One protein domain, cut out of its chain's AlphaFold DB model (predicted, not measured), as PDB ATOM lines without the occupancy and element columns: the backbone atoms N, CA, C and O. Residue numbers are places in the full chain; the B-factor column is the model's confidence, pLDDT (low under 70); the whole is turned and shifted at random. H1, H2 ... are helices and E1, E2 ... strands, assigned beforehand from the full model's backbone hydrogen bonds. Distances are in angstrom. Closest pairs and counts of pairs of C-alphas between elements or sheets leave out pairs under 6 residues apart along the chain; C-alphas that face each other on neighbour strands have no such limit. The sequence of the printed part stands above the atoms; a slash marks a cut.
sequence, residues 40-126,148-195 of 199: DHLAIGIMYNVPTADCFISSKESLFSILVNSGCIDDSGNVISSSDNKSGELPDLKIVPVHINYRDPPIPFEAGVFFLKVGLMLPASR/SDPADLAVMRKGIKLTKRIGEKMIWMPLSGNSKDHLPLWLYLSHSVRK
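AT A GLANCE: This is residues 40 to 126 and 148 to 195 of the 199 residues of an uncharacterized protein of Psilocybe cyanescens (UniProt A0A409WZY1). A strongly twisted sheet of four strands has one long helix, H1, packed over one face; a short helix, H2, lies off the sheet beyond its E2 edge, and residues 102 to 108 stick out. The printed part has 135 residues, in the order E1 E2 E3 E4 H1 H2. The sheet runs E1 E4 E3 E2, antiparallel throughout. The class is mixed, helices and strands, with 55 residues in named elements, under half. The whole is compact, with a radius of gyration of the C-alphas of 16.1 A and spans of 44 by 40 by 25 A.

IN THESE COORDINATES: E1, residues 43 to 50, begins at C-alpha 43 (0.514, 41.756, 37.329) and is 21.5 A long. E2 is residues 66 to 68, 6.4 A, and E3 residues 93 to 98, 15.3 A. E4, residues 112 to 120, measures 26.2 A. H1, residues 150 to 169, measures 29.2 A. H2, residues 185 to 193, is 12.4 A long and ends at C-alpha 193 (-22.316, 37.869, 36.934).

HOW THE PARTS SIT: E1 and E4 are antiparallel neighbours, with N 46 and O 116 2.9 A apart. E4 and E3 form a hairpin, with N 96 and O 117 at 2.8 A, and so do E2 and E3, with N 66 and O 95 at 2.8 A. E2 E3 E4 are a meander, each strand the antiparallel neighbour of the one before; with E1 beside E4 the four make a Greek key. H1 is on the sheet at a height of 8.1 A, over E4 and E3; on the local plane it stands at 29 degrees to E4, only just along the strands. Its closest C-alphas to E4 are Gly 159 and Val 118, 6.4 A. H2 is not on the sheet and is apart from H1. In both helices every O i to N i+4 pair is within hydrogen-bond range.

THE WHOLE: The C-alphas farthest apart, Arg 126 and Lys 180, are 51.4 A apart. Residues 127 to 147 are not printed, with 7.6 A between C-alphas 126 and 148. The links printed whole are long. Mean pLDDT of the printed part is 71.0; residues 51 to 64, 82 to 88, 99 to 113 and 171 to 195 are under 70.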
ATOM      1  N   ASP A  40       3.964  50.050  32.298       94.75
ATOM      2  CA  ASP A  40       3.769  48.627  32.076       94.75
ATOM      3  C   ASP A  40       2.605  48.137  32.943       94.75
ATOM      4  O   ASP A  40       2.220  48.776  33.928       94.75
ATOM      5  N   HIS A  41       2.034  46.996  32.583       93.56
ATOM      6  CA  HIS A  41       0.964  46.377  33.347       93.56
ATOM      7  C   HIS A  41       1.559  45.587  34.511       93.56
ATOM      8  O   HIS A  41       2.071  44.478  34.332       93.56
ATOM      9  N   LEU A  42       1.443  46.120  35.729       95.12
ATOM     10  CA  LEU A  42       1.760  45.342  36.921       95.12
ATOM     11  C   LEU A  42       0.796  44.159  37.018       95.12
ATOM     12  O   LEU A  42      -0.420  44.344  37.006       95.12
ATOM     13  N   ALA A  43       1.329  42.948  37.167       93.00
ATOM     14  CA  ALA A  43       0.514  41.756  37.329       93.00
ATOM     15  C   ALA A  43       1.000  40.866  38.473       93.00
ATOM     16  O   ALA A  43       2.197  40.654  38.654       93.00
ATOM     17  N   ILE A  44       0.048  40.311  39.220       92.50
ATOM     18  CA  ILE A  44       0.290  39.420  40.355       92.50
ATOM     19  C   ILE A  44      -0.417  38.093  40.090       92.50
ATOM     20  O   ILE A  44      -1.600  38.064  39.751       92.50
ATOM     21  N   GLY A  45       0.315  36.990  40.233       88.81
ATOM     22  CA  GLY A  45      -0.230  35.638  40.145       88.81
ATOM     23  C   GLY A  45      -0.615  35.105  41.521       88.81
ATOM     24  O   GLY A  45       0.221  35.077  42.421       88.81
ATOM     25  N   ILE A  46      -1.856  34.647  41.670       87.44
ATOM     26  CA  ILE A  46      -2.293  33.845  42.817       87.44
ATOM     27  C   ILE A  46      -2.247  32.376  42.402       87.44
ATOM     28  O   ILE A  46      -2.871  31.996  41.409       87.44
ATOM     29  N   MET A  47      -1.480  31.585  43.150       82.44
ATOM     30  CA  MET A  47      -1.213  30.174  42.874       82.44
ATOM     31  C   MET A  47      -2.121  29.267  43.697       82.44
ATOM     32  O   MET A  47      -2.309  29.498  44.892       82.44
ATOM     33  N   TYR A  48      -2.618  28.213  43.059       78.06
ATOM     34  CA  TYR A  48      -3.420  27.165  43.678       78.06
ATOM     35  C   TYR A  48      -2.823  25.802  43.345       78.06
ATOM     36  O   TYR A  48      -2.458  25.549  42.196       78.06
ATOM     37  N   ASN A  49      -2.755  24.928  44.348       75.44
ATOM     38  CA  ASN A  49      -2.428  23.524  44.138       75.44
ATOM     39  C   ASN A  49      -3.665  22.812  43.590       75.44
ATOM     40  O   ASN A  49      -4.744  22.900  44.179       75.44
ATOM     41  N   VAL A  50      -3.498  22.109  42.480       71.50
ATOM     42  CA  VAL A  50      -4.555  21.370  41.784       71.50
ATOM     43  C   VAL A  50      -4.040  19.981  41.408       71.50
ATOM     44  O   VAL A  50      -2.829  19.790  41.298       71.50
ATOM     45  N   PRO A  51      -4.902  18.978  41.194       67.50
ATOM     46  CA  PRO A  51      -4.454  17.718  40.608       67.50
ATOM     47  C   PRO A  51      -3.749  17.959  39.265       67.50
ATOM     48  O   PRO A  51      -4.173  18.797  38.470       67.50
ATOM     49  N   THR A  52      -2.678  17.218  38.975       65.62
ATOM     50  CA  THR A  52      -1.884  17.395  37.741       65.62
ATOM     51  C   THR A  52      -2.729  17.260  36.470       65.62
ATOM     52  O   THR A  52      -2.493  17.976  35.500       65.62
ATOM     53  N   ALA A  53      -3.754  16.401  36.488       61.94
ATOM     54  CA  ALA A  53      -4.715  16.252  35.394       61.94
ATOM     55  C   ALA A  53      -5.503  17.545  35.093       61.94
ATOM     56  O   ALA A  53      -5.837  17.794  33.938       61.94
ATOM     57  N   ASP A  54      -5.721  18.393  36.100       61.00
ATOM     58  CA  ASP A  54      -6.514  19.629  36.010       61.00
ATOM     59  C   ASP A  54      -5.642  20.872  35.789       61.00
ATOM     60  O   ASP A  54      -6.135  21.961  35.496       61.00
ATOM     61  N   CYS A  55      -4.318  20.714  35.872       59.22
ATOM     62  CA  CYS A  55      -3.355  21.742  35.484       59.22
ATOM     63  C   CYS A  55      -3.450  22.069  33.978       59.22
ATOM     64  O   CYS A  55      -3.117  23.181  33.550       59.22
ATOM     65  N   PHE A  56      -3.929  21.101  33.187       53.69
ATOM     66  CA  PHE A  56      -4.166  21.200  31.752       53.69
ATOM     67  C   PHE A  56      -5.610  21.604  31.468       53.69
ATOM     68  O   PHE A  56      -6.393  20.847  30.896       53.69
ATOM     69  N   ILE A  57      -5.963  22.839  31.805       53.00
ATOM     70  CA  ILE A  57      -7.090  23.456  31.115       53.00
ATOM     71  C   ILE A  57      -6.682  23.540  29.637       53.00
ATOM     72  O   ILE A  57      -5.692  24.179  29.275       53.00
ATOM     73  N   SER A  58      -7.410  22.809  28.793       48.66
ATOM     74  CA  SER A  58      -7.286  22.830  27.335       48.66
ATOM     75  C   SER A  58      -7.103  24.268  26.837       48.66
ATOM     76  O   SER A  58      -7.788  25.181  27.297       48.66
ATOM     77  N   SER A  59      -6.209  24.485  25.869       46.62
ATOM     78  CA  SER A  59      -5.857  25.806  25.311       46.62
ATOM     79  C   SER A  59      -7.054  26.682  24.901       46.62
ATOM     80  O   SER A  59      -6.915  27.898  24.789       46.62
ATOM     81  N   LYS A  60      -8.237  26.087  24.712       45.16
ATOM     82  CA  LYS A  60      -9.497  26.783  24.415       45.16
ATOM     83  C   LYS A  60     -10.129  27.485  25.624       45.16
ATOM     84  O   LYS A  60     -10.828  28.473  25.440       45.16
ATOM     85  N   GLU A  61      -9.882  27.017  26.843       48.97
ATOM     86  CA  GLU A  61     -10.396  27.601  28.092       48.97
ATOM     87  C   GLU A  61      -9.410  28.609  28.721       48.97
ATOM     88  O   GLU A  61      -9.822  29.513  29.446       48.97
ATOM     89  N   SER A  62      -8.128  28.565  28.325       49.91
ATOM     90  CA  SER A  62      -7.116  29.600  28.617       49.91
ATOM     91  C   SER A  62      -7.426  30.972  27.981       49.91
ATOM     92  O   SER A  62      -6.694  31.938  28.208       49.91
ATOM     93  N   LEU A  63      -8.478  31.072  27.164       52.41
ATOM     94  CA  LEU A  63      -8.845  32.280  26.416       52.41
ATOM     95  C   LEU A  63      -9.797  33.217  27.171       52.41
ATOM     96  O   LEU A  63     -10.062  34.322  26.696       52.41
ATOM     97  N   PHE A  64     -10.311  32.826  28.338       68.62
ATOM     98  CA  PHE A  64     -11.268  33.656  29.067       68.62
ATOM     99  C   PHE A  64     -10.558  34.610  30.029       68.62
ATOM    100  O   PHE A  64     -10.060  34.207  31.075       68.62
ATOM    101  N   SER A  65     -10.542  35.903  29.697       79.38
ATOM    102  CA  SER A  65     -10.170  36.960  30.639       79.38
ATOM    103  C   SER A  65     -11.407  37.593  31.261       79.38
ATOM    104  O   SER A  65     -12.323  37.991  30.543       79.38
ATOM    105  N   ILE A  66     -11.395  37.763  32.578       86.06
ATOM    106  CA  ILE A  66     -12.361  38.605  33.279       86.06
ATOM    107  C   ILE A  66     -11.824  40.033  33.228       86.06
ATOM    108  O   ILE A  66     -10.738  40.313  33.734       86.06
ATOM    109  N   LEU A  67     -12.584  40.918  32.596       88.44
ATOM    110  CA  LEU A  67     -12.331  42.352  32.565       88.44
ATOM    111  C   LEU A  67     -13.343  43.017  33.488       88.44
ATOM    112  O   LEU A  67     -14.544  42.783  33.351       88.44
ATOM    113  N   VAL A  68     -12.859  43.796  34.444       88.19
ATOM    114  CA  VAL A  68     -13.700  44.421  35.466       88.19
ATOM    115  C   VAL A  68     -13.116  45.774  35.838       88.19
ATOM    116  O   VAL A  68     -11.904  45.960  35.765       88.19
ATOM    117  N   ASN A  69     -13.981  46.714  36.208       90.69
ATOM    118  CA  ASN A  69     -13.561  47.971  36.805       90.69
ATOM    119  C   ASN A  69     -13.533  47.836  38.336       90.69
ATOM    120  O   ASN A  69     -14.455  47.273  38.935       90.69
ATOM    121  N   SER A  70     -12.503  48.358  38.992       90.62
ATOM    122  CA  SER A  70     -12.364  48.324  40.449       90.62
ATOM    123  C   SER A  70     -13.466  49.091  41.189       90.62
ATOM    124  O   SER A  70     -13.724  48.807  42.363       90.62
ATOM    125  N   GLY A  71     -14.167  50.011  40.517       89.31
ATOM    126  CA  GLY A  71     -15.383  50.662  41.010       89.31
ATOM    127  C   GLY A  71     -16.543  49.690  41.245       89.31
ATOM    128  O   GLY A  71     -17.351  49.909  42.143       89.31
ATOM    129  N   CYS A  72     -16.576  48.564  40.527       89.25
ATOM    130  CA  CYS A  72     -17.583  47.512  40.693       89.25
ATOM    131  C   CYS A  72     -17.279  46.557  41.860       89.25
ATOM    132  O   CYS A  72     -18.029  45.606  42.093       89.25
ATOM    133  N   ILE A  73     -16.165  46.767  42.569       91.06
ATOM    134  CA  ILE A  73     -15.658  45.884  43.619       91.06
ATOM    135  C   ILE A  73     -15.562  46.670  44.931       91.06
ATOM    136  O   ILE A  73     -14.969  47.754  44.981       91.06
ATOM    137  N   ASP A  74     -16.110  46.124  46.013       91.44
ATOM    138  CA  ASP A  74     -15.927  46.698  47.346       91.44
ATOM    139  C   ASP A  74     -14.547  46.367  47.946       91.44
ATOM    140  O   ASP A  74     -13.755  45.583  47.417       91.44
ATOM    141  N   ASP A  75     -14.248  46.942  49.108       92.25
ATOM    142  CA  ASP A  75     -12.970  46.717  49.787       92.25
ATOM    143  C   ASP A  75     -12.754  45.280  50.272       92.25
ATOM    144  O   ASP A  75     -11.628  44.922  50.622       92.25
ATOM    145  N   SER A  76     -13.790  44.444  50.287       91.56
ATOM    146  CA  SER A  76     -13.733  43.026  50.661       91.56
ATOM    147  C   SER A  76     -13.632  42.094  49.445       91.56
ATOM    148  O   SER A  76     -13.562  40.872  49.609       91.56
ATOM    149  N   GLY A  77     -13.593  42.640  48.226       88.88
ATOM    150  CA  GLY A  77     -13.558  41.867  46.985       88.88
ATOM    151  C   GLY A  77     -14.923  41.325  46.550       88.88
ATOM    152  O   GLY A  77     -14.968  40.378  45.764       88.88
ATOM    153  N   ASN A  78     -16.036  41.850  47.079       89.19
ATOM    154  CA  ASN A  78     -17.373  41.553  46.563       89.19
ATOM    155  C   ASN A  78     -17.639  42.392  45.314       89.19
ATOM    156  O   ASN A  78     -17.367  43.589  45.301       89.19
ATOM    157  N   VAL A  79     -18.234  41.771  44.296       87.88
ATOM    158  CA  VAL A  79     -18.809  42.501  43.165       87.88
ATOM    159  C   VAL A  79     -20.116  43.129  43.642       87.88
ATOM    160  O   VAL A  79     -21.031  42.404  44.030       87.88
ATOM    161  N   ILE A  80     -20.177  44.459  43.653       86.06
ATOM    162  CA  ILE A  80     -21.331  45.238  44.134       86.06
ATOM    163  C   ILE A  80     -22.187  45.800  42.998       86.06
ATOM    164  O   ILE A  80     -23.346  46.138  43.215       86.06
ATOM    165  N   SER A  81     -21.652  45.843  41.780       76.69
ATOM    166  CA  SER A  81     -22.408  46.163  40.574       76.69
ATOM    167  C   SER A  81     -21.952  45.266  39.424       76.69
ATOM    168  O   SER A  81     -20.761  45.087  39.170       76.69
ATOM    169  N   SER A  82     -22.910  44.657  38.724       60.62
ATOM    170  CA  SER A  82     -22.653  43.913  37.483       60.62
ATOM    171  C   SER A  82     -22.773  44.801  36.240       60.62
ATOM    172  O   SER A  82     -22.542  44.329  35.129       60.62
ATOM    173  N   SER A  83     -23.210  46.052  36.409       51.28
ATOM    174  CA  SER A  83     -23.783  46.875  35.341       51.28
ATOM    175  C   SER A  83     -23.291  48.319  35.318       51.28
ATOM    176  O   SER A  83     -24.049  49.171  34.891       51.28
ATOM    177  N   ASP A  84     -22.049  48.593  35.719       48.00
ATOM    178  CA  ASP A  84     -21.429  49.903  35.484       48.00
ATOM    179  C   ASP A  84     -19.965  49.749  35.045       48.00
ATOM    180  O   ASP A  84     -19.056  50.371  35.582       48.00
ATOM    181  N   ASN A  85     -19.727  49.007  33.957       49.28
ATOM    182  CA  ASN A  85     -18.929  49.691  32.942       49.28
ATOM    183  C   ASN A  85     -19.841  50.840  32.522       49.28
ATOM    184  O   ASN A  85     -20.775  50.590  31.755       49.28
ATOM    185  N   LYS A  86     -19.651  52.061  33.045       46.66
ATOM    186  CA  LYS A  86     -20.229  53.226  32.369       46.66
ATOM    187  C   LYS A  86     -19.874  53.034  30.907       46.66
ATOM    188  O   LYS A  86     -18.700  52.845  30.594       46.66
ATOM    189  N   SER A  87     -20.874  52.920  30.041       43.75
ATOM    190  CA  SER A  87     -20.661  52.600  28.634       43.75
ATOM    191  C   SER A  87     -19.596  53.548  28.067       43.75
ATOM    192  O   SER A  87     -19.873  54.736  27.920       43.75
ATOM    193  N   GLY A  88     -18.376  53.049  27.830       57.91
ATOM    194  CA  GLY A  88     -17.222  53.854  27.401       57.91
ATOM    195  C   GLY A  88     -15.984  53.844  28.315       57.91
ATOM    196  O   GLY A  88     -14.913  54.200  27.834       57.91
ATOM    197  N   GLU A  89     -16.066  53.416  29.580       72.94
ATOM    198  CA  GLU A  89     -14.883  53.304  30.454       72.94
ATOM    199  C   GLU A  89     -14.119  51.988  30.204       72.94
ATOM    200  O   GLU A  89     -14.702  50.902  30.151       72.94
ATOM    201  N   LEU A  90     -12.795  52.088  30.024       84.75
ATOM    202  CA  LEU A  90     -11.910  50.933  29.856       84.75
ATOM    203  C   LEU A  90     -11.752  50.178  31.192       84.75
ATOM    204  O   LEU A  90     -11.727  50.808  32.252       84.75
ATOM    205  N   PRO A  91     -11.620  48.839  31.175       89.38
ATOM    206  CA  PRO A  91     -11.378  48.066  32.391       89.38
ATOM    207  C   PRO A  91     -10.002  48.400  32.978       89.38
ATOM    208  O   PRO A  91      -9.009  48.421  32.252       89.38
ATOM    209  N   ASP A  92      -9.939  48.607  34.295       92.56
ATOM    210  CA  ASP A  92      -8.695  48.851  35.037       92.56
ATOM    211  C   ASP A  92      -8.067  47.554  35.582       92.56
ATOM    212  O   ASP A  92      -6.880  47.534  35.912       92.56
ATOM    213  N   LEU A  93      -8.822  46.450  35.599       93.38
ATOM    214  CA  LEU A  93      -8.372  45.131  36.028       93.38
ATOM    215  C   LEU A  93      -8.642  44.066  34.965       93.38
ATOM    216  O   LEU A  93      -9.726  43.969  34.379       93.38
ATOM    217  N   LYS A  94      -7.655  43.187  34.785       92.56
ATOM    218  CA  LYS A  94      -7.768  41.976  33.971       92.56
ATOM    219  C   LYS A  94      -7.338  40.762  34.779       92.56
ATOM    220  O   LYS A  94      -6.174  40.650  35.152       92.56
ATOM    221  N   ILE A  95      -8.255  39.830  35.008       90.75
ATOM    222  CA  ILE A  95      -7.965  38.542  35.642       90.75
ATOM    223  C   ILE A  95      -7.924  37.480  34.551       90.75
ATOM    224  O   ILE A  95      -8.866  37.346  33.769       90.75
ATOM    225  N   VAL A  96      -6.826  36.738  34.478       85.69
ATOM    226  CA  VAL A  96      -6.609  35.717  33.452       85.69
ATOM    227  C   VAL A  96      -6.146  34.425  34.116       85.69
ATOM    228  O   VAL A  96      -5.204  34.474  34.912       85.69
ATOM    229  N   PRO A  97      -6.756  33.277  33.789       79.62
ATOM    230  CA  PRO A  97      -6.167  31.986  34.090       79.62
ATOM    231  C   PRO A  97      -4.900  31.819  33.248       79.62
ATOM    232  O   PRO A  97      -4.929  31.982  32.029       79.62
ATOM    233  N   VAL A  98      -3.763  31.554  33.883       72.69
ATOM    234  CA  VAL A  98      -2.499  31.340  33.172       72.69
ATOM    235  C   VAL A  98      -1.979  29.947  33.483       72.69
ATOM    236  O   VAL A  98      -1.822  29.567  34.643       72.69
ATOM    237  N   HIS A  99      -1.662  29.207  32.427       65.25
ATOM    238  CA  HIS A  99      -0.922  27.956  32.513       65.25
ATOM    239  C   HIS A  99       0.555  28.289  32.434       65.25
ATOM    240  O   HIS A  99       1.046  28.720  31.392       65.25
ATOM    241  N   ILE A 100       1.265  28.118  33.539       54.12
ATOM    242  CA  ILE A 100       2.717  28.234  33.542       54.12
ATOM    243  C   ILE A 100       3.253  26.885  33.992       54.12
ATOM    244  O   ILE A 100       3.427  26.647  35.179       54.12
ATOM    245  N   ASN A 101       3.546  26.013  33.026       48.88
ATOM    246  CA  ASN A 101       4.509  24.932  33.232       48.88
ATOM    247  C   ASN A 101       5.912  25.441  32.859       48.88
ATOM    248  O   ASN A 101       6.582  24.916  31.978       48.88
ATOM    249  N   TYR A 102       6.279  26.588  33.429       45.09
ATOM    250  CA  TYR A 102       7.467  27.351  33.061       45.09
ATOM    251  C   TYR A 102       8.117  27.889  34.332       45.09
ATOM    252  O   TYR A 102       7.981  29.059  34.694       45.09
ATOM    253  N   ARG A 103       8.838  27.013  35.027       46.56
ATOM    254  CA  ARG A 103      10.007  27.444  35.785       46.56
ATOM    255  C   ARG A 103      11.084  26.380  35.749       46.56
ATOM    256  O   ARG A 103      10.800  25.191  35.808       46.56
ATOM    257  N   ASP A 104      12.298  26.887  35.634       42.56
ATOM    258  CA  ASP A 104      13.548  26.196  35.875       42.56
ATOM    259  C   ASP A 104      14.044  26.691  37.254       42.56
ATOM    260  O   ASP A 104      14.177  27.911  37.429       42.56
ATOM    261  N   PRO A 105      14.220  25.824  38.268       50.78
ATOM    262  CA  PRO A 105      13.940  24.393  38.245       50.78
ATOM    263  C   PRO A 105      12.426  24.091  38.282       50.78
ATOM    264  O   PRO A 105      11.643  24.899  38.803       50.78
ATOM    265  N   PRO A 106      12.002  22.932  37.748       53.78
ATOM    266  CA  PRO A 106      10.607  22.508  37.746       53.78
ATOM    267  C   PRO A 106      10.060  22.409  39.172       53.78
ATOM    268  O   PRO A 106      10.714  21.884  40.073       53.78
ATOM    269  N   ILE A 107       8.838  22.905  39.374       55.34
ATOM    270  CA  ILE A 107       8.093  22.690  40.619       55.34
ATOM    271  C   ILE A 107       7.902  21.167  40.776       55.34
ATOM    272  O   ILE A 107       7.500  20.528  39.800       55.34
ATOM    273  N   PRO A 108       8.209  20.562  41.943       52.09
ATOM    274  CA  PRO A 108       8.078  19.120  42.148       52.09
ATOM    275  C   PRO A 108       6.677  18.618  41.761       52.09
ATOM    276  O   PRO A 108       5.670  19.081  42.290       52.09
ATOM    277  N   PHE A 109       6.637  17.677  40.815       50.97
ATOM    278  CA  PHE A 109       5.466  17.204  40.055       50.97
ATOM    279  C   PHE A 109       4.435  16.367  40.844       50.97
ATOM    280  O   PHE A 109       3.664  15.610  40.254       50.97
ATOM    281  N   GLU A 110       4.380  16.484  42.167       54.00
ATOM    282  CA  GLU A 110       3.420  15.731  42.988       54.00
ATOM    283  C   GLU A 110       2.015  16.369  42.972       54.00
ATOM    284  O   GLU A 110       1.019  15.680  43.194       54.00
ATOM    285  N   ALA A 111       1.919  17.661  42.627       57.91
ATOM    286  CA  ALA A 111       0.675  18.397  42.414       57.91
ATOM    287  C   ALA A 111       0.822  19.393  41.245       57.91
ATOM    288  O   ALA A 111       1.870  20.016  41.071       57.91
ATOM    289  N   GLY A 112      -0.227  19.561  40.441       63.16
ATOM    290  CA  GLY A 112      -0.312  20.621  39.439       63.16
ATOM    291  C   GLY A 112      -0.456  22.001  40.086       63.16
ATOM    292  O   GLY A 112      -0.966  22.130  41.199       63.16
ATOM    293  N   VAL A 113      -0.035  23.054  39.381       69.69
ATOM    294  CA  VAL A 113      -0.182  24.443  39.843       69.69
ATOM    295  C   VAL A 113      -0.993  25.237  38.836       69.69
ATOM    296  O   VAL A 113      -0.655  25.309  37.654       69.69
ATOM    297  N   PHE A 114      -2.042  25.886  39.322       75.44
ATOM    298  CA  PHE A 114      -2.855  26.800  38.537       75.44
ATOM    299  C   PHE A 114      -2.660  28.247  38.995       75.44
ATOM    300  O   PHE A 114      -2.612  28.525  40.195       75.44
ATOM    301  N   PHE A 115      -2.588  29.182  38.041       79.81
ATOM    302  CA  PHE A 115      -2.429  30.609  38.319       79.81
ATOM    303  C   PHE A 115      -3.667  31.390  37.891       79.81
ATOM    304  O   PHE A 115      -4.079  31.334  36.732       79.81
ATOM    305  N   LEU A 116      -4.182  32.231  38.786       85.62
ATOM    306  CA  LEU A 116      -4.982  33.386  38.388       85.62
ATOM    307  C   LEU A 116      -4.103  34.627  38.445       85.62
ATOM    308  O   LEU A 116      -3.685  35.056  39.522       85.62
ATOM    309  N   LYS A 117      -3.818  35.209  37.283       90.38
ATOM    310  CA  LYS A 117      -3.066  36.455  37.172       90.38
ATOM    311  C   LYS A 117      -4.029  37.628  37.159       90.38
ATOM    312  O   LYS A 117      -4.852  37.715  36.254       90.38
ATOM    313  N   VAL A 118      -3.892  38.541  38.110       94.25
ATOM    314  CA  VAL A 118      -4.560  39.844  38.093       94.25
ATOM    315  C   VAL A 118      -3.582  40.902  37.610       94.25
ATOM    316  O   VAL A 118      -2.488  41.017  38.154       94.25
ATOM    317  N   GLY A 119      -3.948  41.628  36.557       95.31
ATOM    318  CA  GLY A 119      -3.163  42.714  35.979       95.31
ATOM    319  C   GLY A 119      -3.872  44.058  36.100       95.31
ATOM    320  O   GLY A 119      -5.073  44.139  35.829       95.31
ATOM    321  N   LEU A 120      -3.114  45.086  36.473       96.56
ATOM    322  CA  LEU A 120      -3.503  46.489  36.406       96.56
ATOM    323  C   LEU A 120      -3.380  46.969  34.959       96.56
ATOM    324  O   LEU A 120      -2.291  46.938  34.385       96.56
ATOM    325  N   MET A 121      -4.493  47.386  34.368       94.62
ATOM    326  CA  MET A 121      -4.567  47.738  32.946       94.62
ATOM    327  C   MET A 121      -4.368  49.229  32.681       94.62
ATOM    328  O   MET A 121      -3.954  49.605  31.590       94.62
ATOM    329  N   LEU A 122      -4.665  50.071  33.669       94.12
ATOM    330  CA  LEU A 122      -4.608  51.527  33.558       94.12
ATOM    331  C   LEU A 122      -3.772  52.100  34.714       94.12
ATOM    332  O   LEU A 122      -4.338  52.716  35.614       94.12
ATOM    333  N   PRO A 123      -2.448  51.854  34.746       95.25
ATOM    334  CA  PRO A 123      -1.601  52.338  35.829       95.25
ATOM    335  C   PRO A 123      -1.544  53.869  35.842       95.25
ATOM    336  O   PRO A 123      -1.368  54.505  34.797       95.25
ATOM    337  N   ALA A 124      -1.653  54.464  37.024       95.50
ATOM    338  CA  ALA A 124      -1.409  55.882  37.274       95.50
ATOM    339  C   ALA A 124       0.082  56.167  37.519       95.50
ATOM    340  O   ALA A 124       0.576  57.215  37.101       95.50
ATOM    341  N   SER A 125       0.821  55.208  38.092       96.56
ATOM    342  CA  SER A 125       2.270  55.301  38.309       96.56
ATOM    343  C   SER A 125       3.020  55.633  37.018       96.56
ATOM    344  O   SER A 125       2.674  55.149  35.932       96.56
ATOM    345  N   ARG A 126       4.067  56.457  37.135       96.31
ATOM    346  CA  ARG A 126       4.953  56.842  36.031       96.31
ATOM    347  C   ARG A 126       6.401  56.677  36.433       96.31
ATOM    348  O   ARG A 126       6.823  57.179  37.469       96.31
ATOM    349  N   SER A 148       3.849  53.627  42.843       96.56
ATOM    350  CA  SER A 148       4.169  54.969  43.348       96.56
ATOM    351  C   SER A 148       2.926  55.827  43.532       96.56
ATOM    352  O   SER A 148       2.861  56.612  44.477       96.56
ATOM    353  N   ASP A 149       1.929  55.656  42.663       96.75
ATOM    354  CA  ASP A 149       0.628  56.289  42.834       96.75
ATOM    355  C   ASP A 149      -0.275  55.427  43.746       96.75
ATOM    356  O   ASP A 149      -0.500  54.242  43.460       96.75
ATOM    357  N   PRO A 150      -0.833  55.984  44.840       96.19
ATOM    358  CA  PRO A 150      -1.712  55.241  45.742       96.19
ATOM    359  C   PRO A 150      -3.002  54.730  45.076       96.19
ATOM    360  O   PRO A 150      -3.603  53.776  45.588       96.19
ATOM    361  N   ALA A 151      -3.430  55.304  43.946       94.38
ATOM    362  CA  ALA A 151      -4.569  54.807  43.176       94.38
ATOM    363  C   ALA A 151      -4.328  53.376  42.672       94.38
ATOM    364  O   ALA A 151      -5.218  52.527  42.772       94.38
ATOM    365  N   ASP A 152      -3.105  53.067  42.234       96.50
ATOM    366  CA  ASP A 152      -2.748  51.741  41.719       96.50
ATOM    367  C   ASP A 152      -2.852  50.672  42.810       96.50
ATOM    368  O   ASP A 152      -3.380  49.578  42.587       96.50
ATOM    369  N   LEU A 153      -2.405  51.006  44.025       95.12
ATOM    370  CA  LEU A 153      -2.522  50.135  45.196       95.12
ATOM    371  C   LEU A 153      -3.986  49.852  45.545       95.12
ATOM    372  O   LEU A 153      -4.338  48.709  45.855       95.12
ATOM    373  N   ALA A 154      -4.849  50.869  45.492       94.44
ATOM    374  CA  ALA A 154      -6.269  50.716  45.789       94.44
ATOM    375  C   ALA A 154      -6.958  49.767  44.793       94.44
ATOM    376  O   ALA A 154      -7.669  48.846  45.219       94.44
ATOM    377  N   VAL A 155      -6.693  49.945  43.495       95.50
ATOM    378  CA  VAL A 155      -7.206  49.100  42.403       95.50
ATOM    379  C   VAL A 155      -6.704  47.662  42.553       95.50
ATOM    380  O   VAL A 155      -7.501  46.718  42.607       95.50
ATOM    381  N   MET A 156      -5.391  47.477  42.716       96.94
ATOM    382  CA  MET A 156      -4.785  46.148  42.837       96.94
ATOM    383  C   MET A 156      -5.257  45.398  44.079       96.94
ATOM    384  O   MET A 156      -5.528  44.199  43.998       96.94
ATOM    385  N   ARG A 157      -5.430  46.073  45.220       96.62
ATOM    386  CA  ARG A 157      -5.946  45.441  46.446       96.62
ATOM    387  C   ARG A 157      -7.338  44.844  46.230       96.62
ATOM    388  O   ARG A 157      -7.592  43.726  46.683       96.62
ATOM    389  N   LYS A 158      -8.228  45.557  45.534       95.56
ATOM    390  CA  LYS A 158      -9.564  45.050  45.177       95.56
ATOM    391  C   LYS A 158      -9.473  43.880  44.201       95.56
ATOM    392  O   LYS A 158     -10.102  42.846  44.433       95.56
ATOM    393  N   GLY A 159      -8.636  44.012  43.171       94.88
ATOM    394  CA  GLY A 159      -8.377  42.961  42.188       94.88
ATOM    395  C   GLY A 159      -7.903  41.660  42.834       94.88
ATOM    396  O   GLY A 159      -8.537  40.628  42.645       94.88
ATOM    397  N   ILE A 160      -6.871  41.712  43.679       96.38
ATOM    398  CA  ILE A 160      -6.329  40.545  44.396       96.38
ATOM    399  C   ILE A 160      -7.408  39.860  45.242       96.38
ATOM    400  O   ILE A 160      -7.518  38.636  45.215       96.38
ATOM    401  N   LYS A 161      -8.222  40.624  45.984       95.75
ATOM    402  CA  LYS A 161      -9.291  40.054  46.821       95.75
ATOM    403  C   LYS A 161     -10.362  39.358  45.985       95.75
ATOM    404  O   LYS A 161     -10.774  38.251  46.333       95.75
ATOM    405  N   LEU A 162     -10.774  39.970  44.875       92.75
ATOM    406  CA  LEU A 162     -11.701  39.343  43.937       92.75
ATOM    407  C   LEU A 162     -11.088  38.076  43.324       92.75
ATOM    408  O   LEU A 162     -11.736  37.033  43.306       92.75
ATOM    409  N   THR A 163      -9.835  38.128  42.871       92.38
ATOM    410  CA  THR A 163      -9.131  36.980  42.285       92.38
ATOM    411  C   THR A 163      -8.984  35.828  43.271       92.38
ATOM    412  O   THR A 163      -9.240  34.681  42.903       92.38
ATOM    413  N   LYS A 164      -8.622  36.121  44.524       92.00
ATOM    414  CA  LYS A 164      -8.534  35.122  45.594       92.00
ATOM    415  C   LYS A 164      -9.873  34.418  45.783       92.00
ATOM    416  O   LYS A 164      -9.952  33.198  45.757       92.00
ATOM    417  N   ARG A 165     -10.946  35.200  45.872       89.25
ATOM    418  CA  ARG A 165     -12.299  34.674  46.022       89.25
ATOM    419  C   ARG A 165     -12.749  33.834  44.829       89.25
ATOM    420  O   ARG A 165     -13.416  32.822  45.023       89.25
ATOM    421  N   ILE A 166     -12.430  34.257  43.605       85.69
ATOM    422  CA  ILE A 166     -12.735  33.478  42.400       85.69
ATOM    423  C   ILE A 166     -12.035  32.122  42.483       85.69
ATOM    424  O   ILE A 166     -12.696  31.110  42.286       85.69
ATOM    425  N   GLY A 167     -10.745  32.091  42.824       81.75
ATOM    426  CA  GLY A 167      -9.997  30.839  42.925       81.75
ATOM    427  C   GLY A 167     -10.418  29.944  44.094       81.75
ATOM    428  O   GLY A 167     -10.452  28.731  43.933       81.75
ATOM    429  N   GLU A 168     -10.828  30.505  45.235       83.25
ATOM    430  CA  GLU A 168     -11.392  29.733  46.360       83.25
ATOM    431  C   GLU A 168     -12.736  29.078  46.019       83.25
ATOM    432  O   GLU A 168     -13.059  28.011  46.533       83.25
ATOM    433  N   LYS A 169     -13.538  29.722  45.163       77.00
ATOM    434  CA  LYS A 169     -14.826  29.181  44.700       77.00
ATOM    435  C   LYS A 169     -14.711  28.362  43.419       77.00
ATOM    436  O   LYS A 169     -15.699  27.767  42.987       77.00
ATOM    437  N   MET A 170     -13.539  28.359  42.798       70.69
ATOM    438  CA  MET A 170     -13.259  27.538  41.637       70.69
ATOM    439  C   MET A 170     -13.199  26.085  42.108       70.69
ATOM    440  O   MET A 170     -12.346  25.708  42.905       70.69
ATOM    441  N   ILE A 171     -14.160  25.277  41.662       58.25
ATOM    442  CA  ILE A 171     -14.158  23.842  41.931       58.25
ATOM    443  C   ILE A 171     -13.097  23.227  41.013       58.25
ATOM    444  O   ILE A 171     -13.310  23.107  39.808       58.25
ATOM    445  N   TRP A 172     -11.945  22.875  41.583       56.75
ATOM    446  CA  TRP A 172     -10.885  22.119  40.911       56.75
ATOM    447  C   TRP A 172     -11.324  20.659  40.826       56.75
ATOM    448  O   TRP A 172     -11.115  19.893  41.766       56.75
ATOM    449  N   MET A 173     -12.046  20.297  39.769       42.88
ATOM    450  CA  MET A 173     -12.569  18.941  39.631       42.88
ATOM    451  C   MET A 173     -11.722  18.140  38.642       42.88
ATOM    452  O   MET A 173     -11.523  18.639  37.532       42.88
ATOM    453  N   PRO A 174     -11.328  16.897  38.992       41.78
ATOM    454  CA  PRO A 174     -10.680  15.982  38.068       41.78
ATOM    455  C   PRO A 174     -11.493  15.862  36.785       41.78
ATOM    456  O   PRO A 174     -12.641  15.403  36.820       41.78
ATOM    457  N   LEU A 175     -10.891  16.192  35.642       43.00
ATOM    458  CA  LEU A 175     -11.487  15.968  34.314       43.00
ATOM    459  C   LEU A 175     -11.891  14.493  34.066       43.00
ATOM    460  O   LEU A 175     -12.581  14.190  33.097       43.00
ATOM    461  N   SER A 176     -11.490  13.566  34.943       40.84
ATOM    462  CA  SER A 176     -11.801  12.135  34.896       40.84
ATOM    463  C   SER A 176     -13.136  11.725  35.547       40.84
ATOM    464  O   SER A 176     -13.456  10.537  35.564       40.84
ATOM    465  N   GLY A 177     -13.919  12.652  36.110       35.72
ATOM    466  CA  GLY A 177     -15.169  12.341  36.816       35.72
ATOM    467  C   GLY A 177     -16.413  12.369  35.926       35.72
ATOM    468  O   GLY A 177     -17.003  13.423  35.703       35.72
ATOM    469  N   ASN A 178     -16.863  11.201  35.467       41.69
ATOM    470  CA  ASN A 178     -18.141  11.017  34.777       41.69
ATOM    471  C   ASN A 178     -19.309  11.367  35.732       41.69
ATOM    472  O   ASN A 178     -19.734  10.522  36.516       41.69
ATOM    473  N   SER A 179     -19.817  12.603  35.725       36.34
ATOM    474  CA  SER A 179     -21.014  12.969  36.502       36.34
ATOM    475  C   SER A 179     -21.856  14.015  35.768       36.34
ATOM    476  O   SER A 179     -21.368  15.049  35.321       36.34
ATOM    477  N   LYS A 180     -23.142  13.699  35.600       35.12
ATOM    478  CA  LYS A 180     -24.136  14.463  34.831       35.12
ATOM    479  C   LYS A 180     -24.705  15.678  35.586       35.12
ATOM    480  O   LYS A 180     -25.634  16.298  35.084       35.12
ATOM    481  N   ASP A 181     -24.134  16.044  36.733       37.69
ATOM    482  CA  ASP A 181     -24.789  16.952  37.684       37.69
ATOM    483  C   ASP A 181     -24.078  18.299  37.908       37.69
ATOM    484  O   ASP A 181     -24.509  19.076  38.764       37.69
ATOM    485  N   HIS A 182     -23.007  18.637  37.174       48.47
ATOM    486  CA  HIS A 182     -22.165  19.784  37.553       48.47
ATOM    487  C   HIS A 182     -21.842  20.761  36.413       48.47
ATOM    488  O   HIS A 182     -21.493  20.386  35.296       48.47
ATOM    489  N   LEU A 183     -21.992  22.056  36.726       40.00
ATOM    490  CA  LEU A 183     -21.871  23.176  35.797       40.00
ATOM    491  C   LEU A 183     -20.381  23.513  35.541       40.00
ATOM    492  O   LEU A 183     -19.687  23.862  36.496       40.00
ATOM    493  N   PRO A 184     -19.879  23.488  34.291       46.53
ATOM    494  CA  PRO A 184     -18.528  23.948  33.946       46.53
ATOM    495  C   PRO A 184     -18.255  25.404  34.366       46.53
ATOM    496  O   PRO A 184     -19.177  26.196  34.557       46.53
ATOM    497  N   LEU A 185     -16.978  25.790  34.472       45.41
ATOM    498  CA  LEU A 185     -16.521  27.099  34.975       45.41
ATOM    499  C   LEU A 185     -17.255  28.308  34.349       45.41
ATOM    500  O   LEU A 185     -17.592  29.278  35.031       45.41
ATOM    501  N   TRP A 186     -17.563  28.228  33.051       41.28
ATOM    502  CA  TRP A 186     -18.309  29.261  32.323       41.28
ATOM    503  C   TRP A 186     -19.771  29.389  32.783       41.28
ATOM    504  O   TRP A 186     -20.350  30.479  32.765       41.28
ATOM    505  N   LEU A 187     -20.377  28.296  33.247       36.38
ATOM    506  CA  LEU A 187     -21.713  28.287  33.824       36.38
ATOM    507  C   LEU A 187     -21.717  28.889  35.243       36.38
ATOM    508  O   LEU A 187     -22.614  29.673  35.547       36.38
ATOM    509  N   TYR A 188     -20.696  28.653  36.077       45.44
ATOM    510  CA  TYR A 188     -20.581  29.319  37.390       45.44
ATOM    511  C   TYR A 188     -20.427  30.847  37.265       45.44
ATOM    512  O   TYR A 188     -21.094  31.619  37.967       45.44
ATOM    513  N   LEU A 189     -19.584  31.299  36.332       43.91
ATOM    514  CA  LEU A 189     -19.320  32.723  36.107       43.91
ATOM    515  C   LEU A 189     -20.494  33.435  35.420       43.91
ATOM    516  O   LEU A 189     -20.840  34.549  35.812       43.91
ATOM    517  N   SER A 190     -21.178  32.785  34.471       37.94
ATOM    518  CA  SER A 190     -22.393  33.353  33.870       37.94
ATOM    519  C   SER A 190     -23.529  33.512  34.883       37.94
ATOM    520  O   SER A 190     -24.234  34.515  34.823       37.94
ATOM    521  N   HIS A 191     -23.673  32.607  35.857       34.84
ATOM    522  CA  HIS A 191     -24.677  32.737  36.920       34.84
ATOM    523  C   HIS A 191     -24.298  33.776  37.979       34.84
ATOM    524  O   HIS A 191     -25.173  34.478  38.483       34.84
ATOM    525  N   SER A 192     -23.011  33.907  38.306       36.84
ATOM    526  CA  SER A 192     -22.543  34.848  39.336       36.84
ATOM    527  C   SER A 192     -22.521  36.301  38.849       36.84
ATOM    528  O   SER A 192     -22.731  37.207  39.647       36.84
ATOM    529  N   VAL A 193     -22.318  36.527  37.545       37.81
ATOM    530  CA  VAL A 193     -22.316  37.869  36.934       37.81
ATOM    531  C   VAL A 193     -23.712  38.285  36.434       37.81
ATOM    532  O   VAL A 193     -23.999  39.474  36.364       37.81
ATOM    533  N   ARG A 194     -24.621  37.340  36.125       31.45
ATOM    534  CA  ARG A 194     -25.982  37.632  35.614       31.45
ATOM    535  C   ARG A 194     -27.107  37.589  36.648       31.45
ATOM    536  O   ARG A 194     -28.265  37.503  36.233       31.45
ATOM    537  N   LYS A 195     -26.855  37.662  37.960       32.47
ATOM    538  CA  LYS A 195     -27.964  37.886  38.911       32.47
ATOM    539  C   LYS A 195     -28.523  39.307  38.727       32.47
ATOM    540  O   LYS A 195     -28.165  40.229  39.446       32.47
TER     541      LYS A 195